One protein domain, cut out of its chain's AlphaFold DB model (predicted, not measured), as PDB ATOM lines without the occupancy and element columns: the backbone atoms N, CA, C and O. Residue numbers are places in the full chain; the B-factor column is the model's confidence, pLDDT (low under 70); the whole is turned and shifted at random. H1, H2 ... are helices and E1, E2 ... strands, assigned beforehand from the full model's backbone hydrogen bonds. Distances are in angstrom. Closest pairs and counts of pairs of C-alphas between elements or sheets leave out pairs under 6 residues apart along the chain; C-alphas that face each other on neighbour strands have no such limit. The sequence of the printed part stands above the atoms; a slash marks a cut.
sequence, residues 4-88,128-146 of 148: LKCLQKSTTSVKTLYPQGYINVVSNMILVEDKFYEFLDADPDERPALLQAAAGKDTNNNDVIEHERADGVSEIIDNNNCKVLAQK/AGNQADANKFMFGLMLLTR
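Overview. This is residues 4 to 88 and 128 to 146 of the 148 residues of an uncharacterized protein of Mesorhizobium sp. LSJC264A00 (UniProt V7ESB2). Helix H1 stands between two helices that cross it on opposite sides, H3 and H4, with H2 set across its last residues as a corner, while a small, strongly twisted sheet of four strands lies by its first residues. The sheet meets parts of H1, H3 and H4, and H2 lies far from it. The printed part has 104 residues, with four named helices and four named strands in the order E1, E2, H1, H2, H3, E3, E4, H4; the sheet's order is E2, E1, E3, E4, antiparallel throughout, and the class is mixed, helices and strands. The whole is compact, with a radius of gyration of the C-alphas of 13.4 A and spans of 39 by 39 by 24 A.

Along the chain. E1, residues 4 to 9, begins at C-alpha 4 (26.454, -45.097, -19.370) and is 15.3 A long. E2 is residues 15 to 17. H1, residues 19 to 30, is 15.9 A long, from C-alpha 19 at (16.272, -51.665, -24.105). H2 is residues 33 to 41, 12.4 A, and H3 is residues 47 to 55, 12.2 A. E3 is residues 65 to 68 and E4 residues 74 to 76. H4, residues 131 to 144, is 20.1 A long and ends at C-alpha 144 (24.378, -42.556, -23.323).

Arrangement. H1 is the hub, touching three helices. H1 and H4 touch about perpendicular, at 79 degrees, closest at the C-alphas of Tyr 22 and Gly 140, 4.7 A. H1 and H3 touch at a steep tilt of 61 degrees, opposite ways, closest at the C-alphas of Gly 21 and Ala 55, 4.4 A. With residues 28 to 30 alone, H1 touches H2 only at the corner, closest at the C-alphas of Met 29 and Lys 35, 5.0 A. H2 and H3, a helical hairpin, only just touch, with 3 pairs of C-alphas within 8 A, closest at Phe 39 and Arg 47, 6.3 A. H3 and H4 are apart. E1 pairs in a staggered way: residues 4 to 6 with E3, where N 5 and O 66 are 2.9 A apart, and residues 7 to 9 with E2, where N 8 and O 16 are 2.8 A apart. In the hairpin E3 and E4, N 67 and O 75 are 2.8 A apart. H1, H3 and H4 are on the sheet but only graze it. In H1, H2, H3 and H4 every O i to N i+4 pair is within hydrogen-bond range.

Size, cuts and confidence. The C-alphas farthest apart are those of Thr 12 and Lys 88, 40.3 A. Residues 89 to 127 are not printed, and the gap from C-alpha 88 to C-alpha 128 is 34.5 A. Of the links printed whole, none is long. Residues 77 to 88 hold no named element. The mean pLDDT of the printed part is 86.2; residues 10 to 13, 88 and 145 to 146 are under 70.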
ATOM      1  N   LEU A   4      27.777 -44.941 -19.958       82.81
ATOM      2  CA  LEU A   4      26.454 -45.097 -19.370       82.81
ATOM      3  C   LEU A   4      25.704 -46.187 -20.133       82.81
ATOM      4  O   LEU A   4      25.693 -46.203 -21.369       82.81
ATOM      5  N   LYS A   5      25.096 -47.109 -19.393       86.12
ATOM      6  CA  LYS A   5      24.315 -48.223 -19.929       86.12
ATOM      7  C   LYS A   5      23.007 -48.337 -19.165       86.12
ATOM      8  O   LYS A   5      23.020 -48.288 -17.942       86.12
ATOM      9  N   CYS A   6      21.902 -48.572 -19.868       85.31
ATOM     10  CA  CYS A   6      20.667 -49.005 -19.218       85.31
ATOM     11  C   CYS A   6      20.724 -50.520 -18.994       85.31
ATOM     12  O   CYS A   6      20.743 -51.288 -19.964       85.31
ATOM     13  N   LEU A   7      20.772 -50.939 -17.736       87.25
ATOM     14  CA  LEU A   7      20.834 -52.319 -17.281       87.25
ATOM     15  C   LEU A   7      19.647 -52.615 -16.358       87.25
ATOM     16  O   LEU A   7      19.228 -51.769 -15.581       87.25
ATOM     17  N   GLN A   8      19.114 -53.829 -16.436       85.25
ATOM     18  CA  GLN A   8      18.133 -54.341 -15.479       85.25
ATOM     19  C   GLN A   8      18.781 -55.417 -14.615       85.25
ATOM     20  O   GLN A   8      19.601 -56.213 -15.101       85.25
ATOM     21  N   LYS A   9      18.391 -55.465 -13.340       78.19
ATOM     22  CA  LYS A   9      18.877 -56.483 -12.412       78.19
ATOM     23  C   LYS A   9      17.948 -57.691 -12.461       78.19
ATOM     24  O   LYS A   9      16.774 -57.593 -12.105       78.19
ATOM     25  N   SER A  10      18.468 -58.845 -12.879       69.12
ATOM     26  CA  SER A  10      17.724 -60.093 -12.721       69.12
ATOM     27  C   SER A  10      17.691 -60.517 -11.247       69.12
ATOM     28  O   SER A  10      18.556 -60.151 -10.443       69.12
ATOM     29  N   THR A  11      16.744 -61.388 -10.906       61.16
ATOM     30  CA  THR A  11      16.701 -62.096  -9.615       61.16
ATOM     31  C   THR A  11      17.984 -62.882  -9.316       61.16
ATOM     32  O   THR A  11      18.277 -63.156  -8.156       61.16
ATOM     33  N   THR A  12      18.786 -63.204 -10.336       59.12
ATOM     34  CA  THR A  12      20.053 -63.943 -10.230       59.12
ATOM     35  C   THR A  12      21.293 -63.044 -10.125       59.12
ATOM     36  O   THR A  12      22.411 -63.542 -10.195       59.12
ATOM     37  N   SER A  13      21.127 -61.729  -9.925       63.44
ATOM     38  CA  SER A  13      22.207 -60.718  -9.862       63.44
ATOM     39  C   SER A  13      22.992 -60.503 -11.163       63.44
ATOM     40  O   SER A  13      23.945 -59.722 -11.180       63.44
ATOM     41  N   VAL A  14      22.580 -61.129 -12.268       70.75
ATOM     42  CA  VAL A  14      23.157 -60.876 -13.591       70.75
ATOM     43  C   VAL A  14      22.512 -59.617 -14.167       70.75
ATOM     44  O   VAL A  14      21.295 -59.555 -14.353       70.75
ATOM     45  N   LYS A  15      23.331 -58.602 -14.447       79.56
ATOM     46  CA  LYS A  15      22.884 -57.373 -15.107       79.56
ATOM     47  C   LYS A  15      22.770 -57.624 -16.609       79.56
ATOM     48  O   LYS A  15      23.716 -58.102 -17.231       79.56
ATOM     49  N   THR A  16      21.618 -57.311 -17.189       85.19
ATOM     50  CA  THR A  16      21.375 -57.441 -18.636       85.19
ATOM     51  C   THR A  16      20.984 -56.096 -19.219       85.19
ATOM     52  O   THR A  16      20.473 -55.248 -18.495       85.19
ATOM     53  N   LEU A  17      21.231 -55.881 -20.513       88.06
ATOM     54  CA  LEU A  17      20.776 -54.664 -21.181       88.06
ATOM     55  C   LEU A  17      19.263 -54.513 -21.045       88.06
ATOM     56  O   LEU A  17      18.522 -55.476 -21.230       88.06
ATOM     57  N   TYR A  18      18.828 -53.291 -20.753       91.12
ATOM     58  CA  TYR A  18      17.424 -52.931 -20.642       91.12
ATOM     59  C   TYR A  18      17.039 -51.970 -21.776       91.12
ATOM     60  O   TYR A  18      17.203 -50.754 -21.633       91.12
ATOM     61  N   PRO A  19      16.551 -52.485 -22.927       92.56
ATOM     62  CA  PRO A  19      16.272 -51.665 -24.105       92.56
ATOM     63  C   PRO A  19      15.266 -50.549 -23.832       92.56
ATOM     64  O   PRO A  19      15.433 -49.431 -24.322       92.56
ATOM     65  N   GLN A  20      14.270 -50.837 -22.991       94.31
ATOM     66  CA  GLN A  20      13.228 -49.883 -22.639       94.31
ATOM     67  C   GLN A  20      13.798 -48.631 -21.966       94.31
ATOM     68  O   GLN A  20      13.332 -47.537 -22.258       94.31
ATOM     69  N   GLY A  21      14.856 -48.752 -21.153       92.06
ATOM     70  CA  GLY A  21      15.511 -47.592 -20.545       92.06
ATOM     71  C   GLY A  21      16.051 -46.612 -21.592       92.06
ATOM     72  O   GLY A  21      15.821 -45.412 -21.490       92.06
ATOM     73  N   TYR A  22      16.707 -47.108 -22.648       93.38
ATOM     74  CA  TYR A  22      17.194 -46.254 -23.744       93.38
ATOM     75  C   TYR A  22      16.040 -45.609 -24.521       93.38
ATOM     76  O   TYR A  22      16.100 -44.423 -24.846       93.38
ATOM     77  N   ILE A  23      14.984 -46.379 -24.807       94.69
ATOM     78  CA  ILE A  23      13.784 -45.884 -25.497       94.69
ATOM     79  C   ILE A  23      13.107 -44.784 -24.672       94.69
ATOM     80  O   ILE A  23      12.706 -43.764 -25.235       94.69
ATOM     81  N   ASN A  24      13.012 -44.966 -23.356       95.81
ATOM     82  CA  ASN A  24      12.409 -44.017 -22.427       95.81
ATOM     83  C   ASN A  24      13.206 -42.715 -22.355       95.81
ATOM     84  O   ASN A  24      12.604 -41.653 -22.459       95.81
ATOM     85  N   VAL A  25      14.543 -42.767 -22.292       92.88
ATOM     86  CA  VAL A  25      15.378 -41.550 -22.356       92.88
ATOM     87  C   VAL A  25      15.049 -40.744 -23.611       92.88
ATOM     88  O   VAL A  25      14.798 -39.543 -23.541       92.88
ATOM     89  N   VAL A  26      14.982 -41.398 -24.771       93.19
ATOM     90  CA  VAL A  26      14.646 -40.701 -26.017       93.19
ATOM     91  C   VAL A  26      13.219 -40.162 -25.987       93.19
ATOM     92  O   VAL A  26      12.996 -39.006 -26.330       93.19
ATOM     93  N   SER A  27      12.261 -40.972 -25.546       94.75
ATOM     94  CA  SER A  27      10.836 -40.632 -25.595       94.75
ATOM     95  C   SER A  27      10.445 -39.549 -24.594       94.75
ATOM     96  O   SER A  27       9.623 -38.708 -24.925       94.75
ATOM     97  N   ASN A  28      11.043 -39.555 -23.402       94.12
ATOM     98  CA  ASN A  28      10.627 -38.719 -22.277       94.12
ATOM     99  C   ASN A  28      11.498 -37.474 -22.102       94.12
ATOM    100  O   ASN A  28      11.048 -36.512 -21.490       94.12
ATOM    101  N   MET A  29      12.736 -37.489 -22.606       90.69
ATOM    102  CA  MET A  29      13.682 -36.387 -22.411       90.69
ATOM    103  C   MET A  29      14.118 -35.733 -23.715       90.69
ATOM    104  O   MET A  29      14.332 -34.531 -23.728       90.69
ATOM    105  N   ILE A  30      14.260 -36.485 -24.812       88.56
ATOM    106  CA  ILE A  30      14.785 -35.910 -26.062       88.56
ATOM    107  C   ILE A  30      13.679 -35.466 -27.015       88.56
ATOM    108  O   ILE A  30      13.770 -34.398 -27.611       88.56
ATOM    109  N   LEU A  31      12.646 -36.290 -27.188       89.81
ATOM    110  CA  LEU A  31      11.546 -35.997 -28.108       89.81
ATOM    111  C   LEU A  31      10.487 -35.064 -27.502       89.81
ATOM    112  O   LEU A  31       9.584 -34.636 -28.218       89.81
ATOM    113  N   VAL A  32      10.600 -34.733 -26.213       90.69
ATOM    114  CA  VAL A  32       9.744 -33.759 -25.526       90.69
ATOM    115  C   VAL A  32      10.523 -32.455 -25.395       90.69
ATOM    116  O   VAL A  32      11.491 -32.390 -24.643       90.69
ATOM    117  N   GLU A  33      10.103 -31.428 -26.138       82.56
ATOM    118  CA  GLU A  33      10.847 -30.169 -26.289       82.56
ATOM    119  C   GLU A  33      11.189 -29.515 -24.942       82.56
ATOM    120  O   GLU A  33      12.360 -29.242 -24.672       82.56
ATOM    121  N   ASP A  34      10.202 -29.365 -24.058       89.69
ATOM    122  CA  ASP A  34      10.407 -28.756 -22.738       89.69
ATOM    123  C   ASP A  34      11.381 -29.564 -21.873       89.69
ATOM    124  O   ASP A  34      12.229 -28.995 -21.189       89.69
ATOM    125  N   LYS A  35      11.320 -30.900 -21.946       89.81
ATOM    126  CA  LYS A  35      12.201 -31.789 -21.173       89.81
ATOM    127  C   LYS A  35      13.630 -31.785 -21.680       89.81
ATOM    128  O   LYS A  35      14.562 -31.920 -20.888       89.81
ATOM    129  N   PHE A  36      13.809 -31.590 -22.980       87.88
ATOM    130  CA  PHE A  36      15.135 -31.473 -23.555       87.88
ATOM    131  C   PHE A  36      15.840 -30.208 -23.063       87.88
ATOM    132  O   PHE A  36      17.006 -30.271 -22.668       87.88
ATOM    133  N   TYR A  37      15.136 -29.074 -23.044       89.44
ATOM    134  CA  TYR A  37      15.693 -27.822 -22.534       89.44
ATOM    135  C   TYR A  37      15.858 -27.834 -21.014       89.44
ATOM    136  O   TYR A  37      16.919 -27.445 -20.541       89.44
ATOM    137  N   GLU A  38      14.897 -28.388 -20.265       91.56
ATOM    138  CA  GLU A  38      15.025 -28.616 -18.818       91.56
ATOM    139  C   GLU A  38      16.318 -29.378 -18.492       91.56
ATOM    140  O   GLU A  38      17.104 -28.942 -17.656       91.56
ATOM    141  N   PHE A  39      16.602 -30.465 -19.214       91.12
ATOM    142  CA  PHE A  39      17.829 -31.235 -19.023       91.12
ATOM    143  C   PHE A  39      19.104 -30.464 -19.407       91.12
ATOM    144  O   PHE A  39      20.131 -30.577 -18.734       91.12
ATOM    145  N   LEU A  40      19.076 -29.709 -20.511       87.94
ATOM    146  CA  LEU A  40      20.241 -28.954 -20.980       87.94
ATOM    147  C   LEU A  40      20.579 -27.753 -20.097       87.94
ATOM    148  O   LEU A  40      21.765 -27.427 -19.976       87.94
ATOM    149  N   ASP A  41      19.567 -27.119 -19.515       89.81
ATOM    150  CA  ASP A  41      19.705 -25.910 -18.706       89.81
ATOM    151  C   ASP A  41      19.880 -26.227 -17.210       89.81
ATOM    152  O   ASP A  41      20.375 -25.379 -16.468       89.81
ATOM    153  N   ALA A  42      19.552 -27.452 -16.776       90.81
ATOM    154  CA  ALA A  42      19.808 -27.936 -15.421       90.81
ATOM    155  C   ALA A  42      21.294 -27.871 -15.040       90.81
ATOM    156  O   ALA A  42      22.189 -28.020 -15.894       90.81
ATOM    157  N   ASP A  43      21.555 -27.725 -13.738       89.69
ATOM    158  CA  ASP A  43      22.909 -27.805 -13.196       89.69
ATOM    159  C   ASP A  43      23.531 -29.162 -13.583       89.69
ATOM    160  O   ASP A  43      22.856 -30.194 -13.500       89.69
ATOM    161  N   PRO A  44      24.797 -29.207 -14.045       88.38
ATOM    162  CA  PRO A  44      25.498 -30.460 -14.313       88.38
ATOM    163  C   PRO A  44      25.378 -31.528 -13.218       88.38
ATOM    164  O   PRO A  44      25.423 -32.715 -13.552       88.38
ATOM    165  N   ASP A  45      25.225 -31.118 -11.960       88.44
ATOM    166  CA  ASP A  45      25.097 -32.017 -10.816       88.44
ATOM    167  C   ASP A  45      23.671 -32.593 -10.680       88.44
ATOM    168  O   ASP A  45      23.503 -33.653 -10.094       88.44
ATOM    169  N   GLU A  46      22.641 -31.977 -11.275       91.00
ATOM    170  CA  GLU A  46      21.244 -32.458 -11.256       91.00
ATOM    171  C   GLU A  46      20.895 -33.385 -12.430       91.00
ATOM    172  O   GLU A  46      19.959 -34.189 -12.374       91.00
ATOM    173  N   ARG A  47      21.664 -33.298 -13.516       90.62
ATOM    174  CA  ARG A  47      21.431 -34.059 -14.751       90.62
ATOM    175  C   ARG A  47      21.436 -35.581 -14.579       90.62
ATOM    176  O   ARG A  47      20.621 -36.212 -15.252       90.62
ATOM    177  N   PRO A  48      22.281 -36.209 -13.738       90.88
ATOM    178  CA  PRO A  48      22.215 -37.655 -13.520       90.88
ATOM    179  C   PRO A  48      20.836 -38.112 -13.032       90.88
ATOM    180  O   PRO A  48      20.272 -39.045 -13.601       90.88
ATOM    181  N   ALA A  49      20.250 -37.416 -12.050       91.38
ATOM    182  CA  ALA A  49      18.912 -37.726 -11.555       91.38
ATOM    183  C   ALA A  49      17.828 -37.508 -12.621       91.38
ATOM    184  O   ALA A  49      16.944 -38.352 -12.767       91.38
ATOM    185  N   LEU A  50      17.906 -36.424 -13.404       92.88
ATOM    186  CA  LEU A  50      16.967 -36.180 -14.509       92.88
ATOM    187  C   LEU A  50      17.043 -37.277 -15.577       92.88
ATOM    188  O   LEU A  50      16.018 -37.762 -16.059       92.88
ATOM    189  N   LEU A  51      18.258 -37.712 -15.913       91.81
ATOM    190  CA  LEU A  51      18.493 -38.787 -16.866       91.81
ATOM    191  C   LEU A  51      17.942 -40.123 -16.343       91.81
ATOM    192  O   LEU A  51      17.274 -40.849 -17.082       91.81
ATOM    193  N   GLN A  52      18.172 -40.420 -15.061       92.75
ATOM    194  CA  GLN A  52      17.655 -41.613 -14.398       92.75
ATOM    195  C   GLN A  52      16.119 -41.615 -14.352       92.75
ATOM    196  O   GLN A  52      15.491 -42.625 -14.674       92.75
ATOM    197  N   ALA A  53      15.507 -40.470 -14.042       93.56
ATOM    198  CA  ALA A  53      14.058 -40.296 -14.071       93.56
ATOM    199  C   ALA A  53      13.487 -40.500 -15.483       93.56
ATOM    200  O   ALA A  53      12.468 -41.171 -15.645       93.56
ATOM    201  N   ALA A  54      14.166 -39.987 -16.513       94.19
ATOM    202  CA  ALA A  54      13.750 -40.150 -17.901       94.19
ATOM    203  C   ALA A  54      13.812 -41.606 -18.380       94.19
ATOM    204  O   ALA A  54      12.904 -42.042 -19.090       94.19
ATOM    205  N   ALA A  55      14.850 -42.360 -17.994       93.06
ATOM    206  CA  ALA A  55      14.957 -43.788 -18.304       93.06
ATOM    207  C   ALA A  55      13.893 -44.636 -17.597       93.06
ATOM    208  O   ALA A  55      13.506 -45.694 -18.106       93.06
ATOM    209  N   GLY A  56      13.402 -44.167 -16.451       92.88
ATOM    210  CA  GLY A  56      12.471 -44.895 -15.606       92.88
ATOM    211  C   GLY A  56      13.162 -45.987 -14.789       92.88
ATOM    212  O   GLY A  56      14.367 -45.946 -14.534       92.88
ATOM    213  N   LYS A  57      12.364 -46.962 -14.358       92.19
ATOM    214  CA  LYS A  57      12.797 -48.083 -13.522       92.19
ATOM    215  C   LYS A  57      12.666 -49.404 -14.283       92.19
ATOM    216  O   LYS A  57      11.891 -49.488 -15.236       92.19
ATOM    217  N   ASP A  58      13.412 -50.429 -13.871       88.75
ATOM    218  CA  ASP A  58      13.232 -51.785 -14.399       88.75
ATOM    219  C   ASP A  58      11.928 -52.424 -13.886       88.75
ATOM    220  O   ASP A  58      11.168 -51.838 -13.111       88.75
ATOM    221  N   THR A  59      11.663 -53.664 -14.303       85.75
ATOM    222  CA  THR A  59      10.475 -54.427 -13.880       85.75
ATOM    223  C   THR A  59      10.398 -54.664 -12.369       85.75
ATOM    224  O   THR A  59       9.334 -55.009 -11.864       85.75
ATOM    225  N   ASN A  60      11.511 -54.496 -11.653       85.81
ATOM    226  CA  ASN A  60      11.629 -54.654 -10.207       85.81
ATOM    227  C   ASN A  60      11.699 -53.297  -9.483       85.81
ATOM    228  O   ASN A  60      12.040 -53.251  -8.303       85.81
ATOM    229  N   ASN A  61      11.369 -52.201 -10.175       87.75
ATOM    230  CA  ASN A  61      11.397 -50.831  -9.667       87.75
ATOM    231  C   ASN A  61      12.802 -50.312  -9.282       87.75
ATOM    232  O   ASN A  61      12.921 -49.372  -8.491       87.75
ATOM    233  N   ASN A  62      13.872 -50.889  -9.840       88.69
ATOM    234  CA  ASN A  62      15.241 -50.408  -9.635       88.69
ATOM    235  C   ASN A  62      15.636 -49.368 -10.680       88.69
ATOM    236  O   ASN A  62      15.133 -49.373 -11.803       88.69
ATOM    237  N   ASP A  63      16.578 -48.501 -10.316       90.25
ATOM    238  CA  ASP A  63      17.248 -47.636 -11.281       90.25
ATOM    239  C   ASP A  63      18.029 -48.449 -12.307       90.25
ATOM    240  O   ASP A  63      18.615 -49.485 -11.992       90.25
ATOM    241  N   VAL A  64      17.994 -47.964 -13.545       91.81
ATOM    242  CA  VAL A  64      18.491 -48.706 -14.704       91.81
ATOM    243  C   VAL A  64      19.733 -48.108 -15.328       91.81
ATOM    244  O   VAL A  64      20.424 -48.831 -16.033       91.81
ATOM    245  N   ILE A  65      20.041 -46.821 -15.139       90.62
ATOM    246  CA  ILE A  65      21.241 -46.252 -15.751       90.62
ATOM    247  C   ILE A  65      22.414 -46.483 -14.819       90.62
ATOM    248  O   ILE A  65      22.450 -46.016 -13.682       90.62
ATOM    249  N   GLU A  66      23.406 -47.180 -15.346       90.06
ATOM    250  CA  GLU A  66      24.641 -47.453 -14.645       90.06
ATOM    251  C   GLU A  66      25.842 -46.920 -15.419       90.06
ATOM    252  O   GLU A  66      25.895 -46.976 -16.652       90.06
ATOM    253  N   HIS A  67      26.831 -46.437 -14.680       85.31
ATOM    254  CA  HIS A  67      28.150 -46.089 -15.174       85.31
ATOM    255  C   HIS A  67      29.086 -47.282 -14.962       85.31
ATOM    256  O   HIS A  67      29.338 -47.699 -13.836       85.31
ATOM    257  N   GLU A  68      29.631 -47.817 -16.058       80.50
ATOM    258  CA  GLU A  68      30.745 -48.767 -16.001       80.50
ATOM    259  C   GLU A  68      32.078 -48.031 -15.811       80.50
ATOM    260  O   GLU A  68      32.559 -47.328 -16.712       80.50
ATOM    261  N   ARG A  69      32.673 -48.220 -14.636       76.56
ATOM    262  CA  ARG A  69      33.981 -47.684 -14.262       76.56
ATOM    263  C   ARG A  69      35.116 -48.396 -15.000       76.56
ATOM    264  O   ARG A  69      34.961 -49.465 -15.584       76.56
ATOM    265  N   ALA A  70      36.311 -47.810 -14.939       71.12
ATOM    266  CA  ALA A  70      37.507 -48.370 -15.576       71.12
ATOM    267  C   ALA A  70      37.946 -49.732 -15.000       71.12
ATOM    268  O   ALA A  70      38.640 -50.480 -15.683       71.12
ATOM    269  N   ASP A  71      37.545 -50.042 -13.766       73.94
ATOM    270  CA  ASP A  71      37.772 -51.325 -13.092       73.94
ATOM    271  C   ASP A  71      36.716 -52.390 -13.458       73.94
ATOM    272  O   ASP A  71      36.783 -53.513 -12.963       73.94
ATOM    273  N   GLY A  72      35.762 -52.063 -14.340       71.88
ATOM    274  CA  GLY A  72      34.693 -52.958 -14.785       71.88
ATOM    275  C   GLY A  72      33.513 -53.051 -13.815       71.88
ATOM    276  O   GLY A  72      32.584 -53.820 -14.061       71.88
ATOM    277  N   VAL A  73      33.524 -52.282 -12.721       80.31
ATOM    278  CA  VAL A  73      32.393 -52.203 -11.794       80.31
ATOM    279  C   VAL A  73      31.340 -51.257 -12.364       80.31
ATOM    280  O   VAL A  73      31.649 -50.127 -12.739       80.31
ATOM    281  N   SER A  74      30.087 -51.710 -12.402       83.56
ATOM    282  CA  SER A  74      28.952 -50.862 -12.772       83.56
ATOM    283  C   SER A  74      28.191 -50.386 -11.539       83.56
ATOM    284  O   SER A  74      27.732 -51.208 -10.737       83.56
ATOM    285  N   GLU A  75      28.027 -49.072 -11.424       87.19
ATOM    286  CA  GLU A  75      27.304 -48.392 -10.345       87.19
ATOM    287  C   GLU A  75      26.136 -47.572 -10.903       87.19
ATOM    288  O   GLU A  75      26.240 -47.016 -11.995       87.19
ATOM    289  N   ILE A  76      25.016 -47.519 -10.175       89.75
ATOM    290  CA  ILE A  76      23.860 -46.680 -10.536       89.75
ATOM    291  C   ILE A  76      24.297 -45.224 -10.504       89.75
ATOM    292  O   ILE A  76      24.961 -44.826  -9.549       89.75
ATOM    293  N   ILE A  77      23.924 -44.440 -11.513       87.75
ATOM    294  CA  ILE A  77      24.278 -43.022 -11.525       87.75
ATOM    295  C   ILE A  77      23.408 -42.208 -10.571       87.75
ATOM    296  O   ILE A  77      22.198 -42.404 -10.476       87.75
ATOM    297  N   ASP A  78      24.029 -41.244  -9.915       87.56
ATOM    298  CA  ASP A  78      23.365 -40.201  -9.153       87.56
ATOM    299  C   ASP A  78      24.161 -38.891  -9.248       87.56
ATOM    300  O   ASP A  78      25.183 -38.797  -9.936       87.56
ATOM    301  N   ASN A  79      23.678 -37.866  -8.552       87.81
ATOM    302  CA  ASN A  79      24.309 -36.548  -8.495       87.81
ATOM    303  C   ASN A  79      25.700 -36.581  -7.825       87.81
ATOM    304  O   ASN A  79      26.468 -35.633  -7.960       87.81
ATOM    305  N   ASN A  80      26.028 -37.646  -7.084       84.81
ATOM    306  CA  ASN A  80      27.256 -37.759  -6.301       84.81
ATOM    307  C   ASN A  80      28.380 -38.474  -7.061       84.81
ATOM    308  O   ASN A  80      29.554 -38.212  -6.796       84.81
ATOM    309  N   ASN A  81      28.049 -39.398  -7.966       82.38
ATOM    310  CA  ASN A  81      29.027 -40.270  -8.627       82.38
ATOM    311  C   ASN A  81      29.160 -40.055 -10.141       82.38
ATOM    312  O   ASN A  81      30.087 -40.584 -10.762       82.38
ATOM    313  N   CYS A  82      28.269 -39.272 -10.749       82.44
ATOM    314  CA  CYS A  82      28.287 -38.994 -12.174       82.44
ATOM    315  C   CYS A  82      28.074 -37.502 -12.424       82.44
ATOM    316  O   CYS A  82      27.226 -36.874 -11.805       82.44
ATOM    317  N   LYS A  83      28.816 -36.929 -13.374       82.19
ATOM    318  CA  LYS A  83      28.568 -35.575 -13.874       82.19
ATOM    319  C   LYS A  83      28.301 -35.668 -15.363       82.19
ATOM    320  O   LYS A  83      29.172 -36.090 -16.115       82.19
ATOM    321  N   VAL A  84      27.101 -35.290 -15.797       80.50
ATOM    322  CA  VAL A  84      26.714 -35.415 -17.208       80.50
ATOM    323  C   VAL A  84      26.923 -34.088 -17.924       80.50
ATOM    324  O   VAL A  84      26.137 -33.148 -17.803       80.50
ATOM    325  N   LEU A  85      27.985 -34.010 -18.725       79.06
ATOM    326  CA  LEU A  85      28.257 -32.836 -19.548       79.06
ATOM    327  C   LEU A  85      27.531 -32.945 -20.893       79.06
ATOM    328  O   LEU A  85      27.969 -33.634 -21.812       79.06
ATOM    329  N   ALA A  86      26.422 -32.217 -21.010       75.62
ATOM    330  CA  ALA A  86      25.670 -32.043 -22.247       75.62
ATOM    331  C   ALA A  86      25.690 -30.567 -22.654       75.62
ATOM    332  O   ALA A  86      25.484 -29.682 -21.822       75.62
ATOM    333  N   GLN A  87      25.962 -30.301 -23.928       71.38
ATOM    334  CA  GLN A  87      25.975 -28.955 -24.490       71.38
ATOM    335  C   GLN A  87      25.085 -28.922 -25.725       71.38
ATOM    336  O   GLN A  87      25.074 -29.869 -26.516       71.38
ATOM    337  N   LYS A  88      24.359 -27.816 -25.906       67.94
ATOM    338  CA  LYS A  88      23.603 -27.570 -27.133       67.94
ATOM    339  C   LYS A  88      24.575 -27.491 -28.303       67.94
ATOM    340  O   LYS A  88      25.528 -26.710 -28.263       67.94
ATOM    341  N   ALA A 128      10.039 -57.912 -35.177       94.69
ATOM    342  CA  ALA A 128       8.739 -57.785 -34.521       94.69
ATOM    343  C   ALA A 128       7.864 -56.637 -35.078       94.69
ATOM    344  O   ALA A 128       6.749 -56.441 -34.603       94.69
ATOM    345  N   GLY A 129       8.351 -55.861 -36.055       94.88
ATOM    346  CA  GLY A 129       7.640 -54.716 -36.636       94.88
ATOM    347  C   GLY A 129       7.772 -53.406 -35.846       94.88
ATOM    348  O   GLY A 129       7.199 -52.389 -36.236       94.88
ATOM    349  N   ASN A 130       8.572 -53.376 -34.777       95.56
ATOM    350  CA  ASN A 130       8.743 -52.225 -33.883       95.56
ATOM    351  C   ASN A 130       9.872 -51.288 -34.343       95.56
ATOM    352  O   ASN A 130      10.756 -50.907 -33.572       95.56
ATOM    353  N   GLN A 131       9.859 -50.893 -35.618       94.69
ATOM    354  CA  GLN A 131      10.949 -50.105 -36.208       94.69
ATOM    355  C   GLN A 131      11.134 -48.730 -35.541       94.69
ATOM    356  O   GLN A 131      12.260 -48.253 -35.399       94.69
ATOM    357  N   ALA A 132      10.048 -48.097 -35.092       94.25
ATOM    358  CA  ALA A 132      10.121 -46.826 -34.374       94.25
ATOM    359  C   ALA A 132      10.900 -46.954 -33.053       94.25
ATOM    360  O   ALA A 132      11.725 -46.097 -32.738       94.25
ATOM    361  N   ASP A 133      10.689 -48.037 -32.308       94.31
ATOM    362  CA  ASP A 133      11.378 -48.267 -31.040       94.31
ATOM    363  C   ASP A 133      12.816 -48.740 -31.248       94.31
ATOM    364  O   ASP A 133      13.697 -48.310 -30.508       94.31
ATOM    365  N   ALA A 134      13.095 -49.486 -32.321       94.19
ATOM    366  CA  ALA A 134      14.466 -49.777 -32.742       94.19
ATOM    367  C   ALA A 134      15.262 -48.486 -33.016       94.19
ATOM    368  O   ALA A 134      16.398 -48.336 -32.558       94.19
ATOM    369  N   ASN A 135      14.645 -47.513 -33.701       92.75
ATOM    370  CA  ASN A 135      15.258 -46.209 -33.959       92.75
ATOM    371  C   ASN A 135      15.522 -45.435 -32.660       92.75
ATOM    372  O   ASN A 135      16.609 -44.880 -32.488       92.75
ATOM    373  N   LYS A 136      14.560 -45.422 -31.728       94.25
ATOM    374  CA  LYS A 136      14.729 -44.778 -30.415       94.25
ATOM    375  C   LYS A 136      15.806 -45.469 -29.582       94.25
ATOM    376  O   LYS A 136      16.641 -44.783 -29.008       94.25
ATOM    377  N   PHE A 137      15.839 -46.799 -29.549       93.69
ATOM    378  CA  PHE A 137      16.874 -47.566 -28.856       93.69
ATOM    379  C   PHE A 137      18.268 -47.235 -29.401       93.69
ATOM    380  O   PHE A 137      19.164 -46.885 -28.633       93.69
ATOM    381  N   MET A 138      18.437 -47.257 -30.728       91.44
ATOM    382  CA  MET A 138      19.694 -46.890 -31.384       91.44
ATOM    383  C   MET A 138      20.102 -45.446 -31.059       91.44
ATOM    384  O   MET A 138      21.270 -45.174 -30.776       91.44
ATOM    385  N   PHE A 139      19.148 -44.513 -31.067       88.38
ATOM    386  CA  PHE A 139      19.413 -43.119 -30.729       88.38
ATOM    387  C   PHE A 139      19.802 -42.938 -29.253       88.38
ATOM    388  O   PHE A 139      20.798 -42.278 -28.958       88.38
ATOM    389  N   GLY A 140      19.100 -43.600 -28.330       87.56
ATOM    390  CA  GLY A 140      19.424 -43.605 -26.904       87.56
ATOM    391  C   GLY A 140      20.806 -44.196 -26.626       87.56
ATOM    392  O   GLY A 140      21.574 -43.631 -25.848       87.56
ATOM    393  N   LEU A 141      21.171 -45.282 -27.315       87.81
ATOM    394  CA  LEU A 141      22.507 -45.877 -27.237       87.81
ATOM    395  C   LEU A 141      23.594 -44.861 -27.607       87.81
ATOM    396  O   LEU A 141      24.588 -44.724 -26.893       87.81
ATOM    397  N   MET A 142      23.411 -44.129 -28.708       82.12
ATOM    398  CA  MET A 142      24.368 -43.107 -29.148       82.12
ATOM    399  C   MET A 142      24.508 -41.953 -28.151       82.12
ATOM    400  O   MET A 142      25.597 -41.397 -28.028       82.12
ATOM    401  N   LEU A 143      23.436 -41.588 -27.445       78.19
ATOM    402  CA  LEU A 143      23.458 -40.521 -26.442       78.19
ATOM    403  C   LEU A 143      24.197 -40.945 -25.170       78.19
ATOM    404  O   LEU A 143      25.125 -40.264 -24.729       78.19
ATOM    405  N   LEU A 144      23.831 -42.093 -24.603       78.19
ATOM    406  CA  LEU A 144      24.378 -42.556 -23.323       78.19
ATOM    407  C   LEU A 144      25.844 -42.991 -23.431       78.19
ATOM    408  O   LEU A 144      26.631 -42.794 -22.509       78.19
ATOM    409  N   THR A 145      26.264 -43.477 -24.600       67.19
ATOM    410  CA  THR A 145      27.677 -43.803 -24.861       67.19
ATOM    411  C   THR A 145      28.569 -42.577 -25.091       67.19
ATOM    412  O   THR A 145      29.792 -42.725 -25.149       67.19
ATOM    413  N   ARG A 146      27.990 -41.374 -25.225       56.78
ATOM    414  CA  ARG A 146      28.714 -40.102 -25.412       56.78
ATOM    415  C   ARG A 146      28.827 -39.252 -24.149       56.78
ATOM    416  O   ARG A 146      29.579 -38.278 -24.179       56.78
TER     417      ARG A 146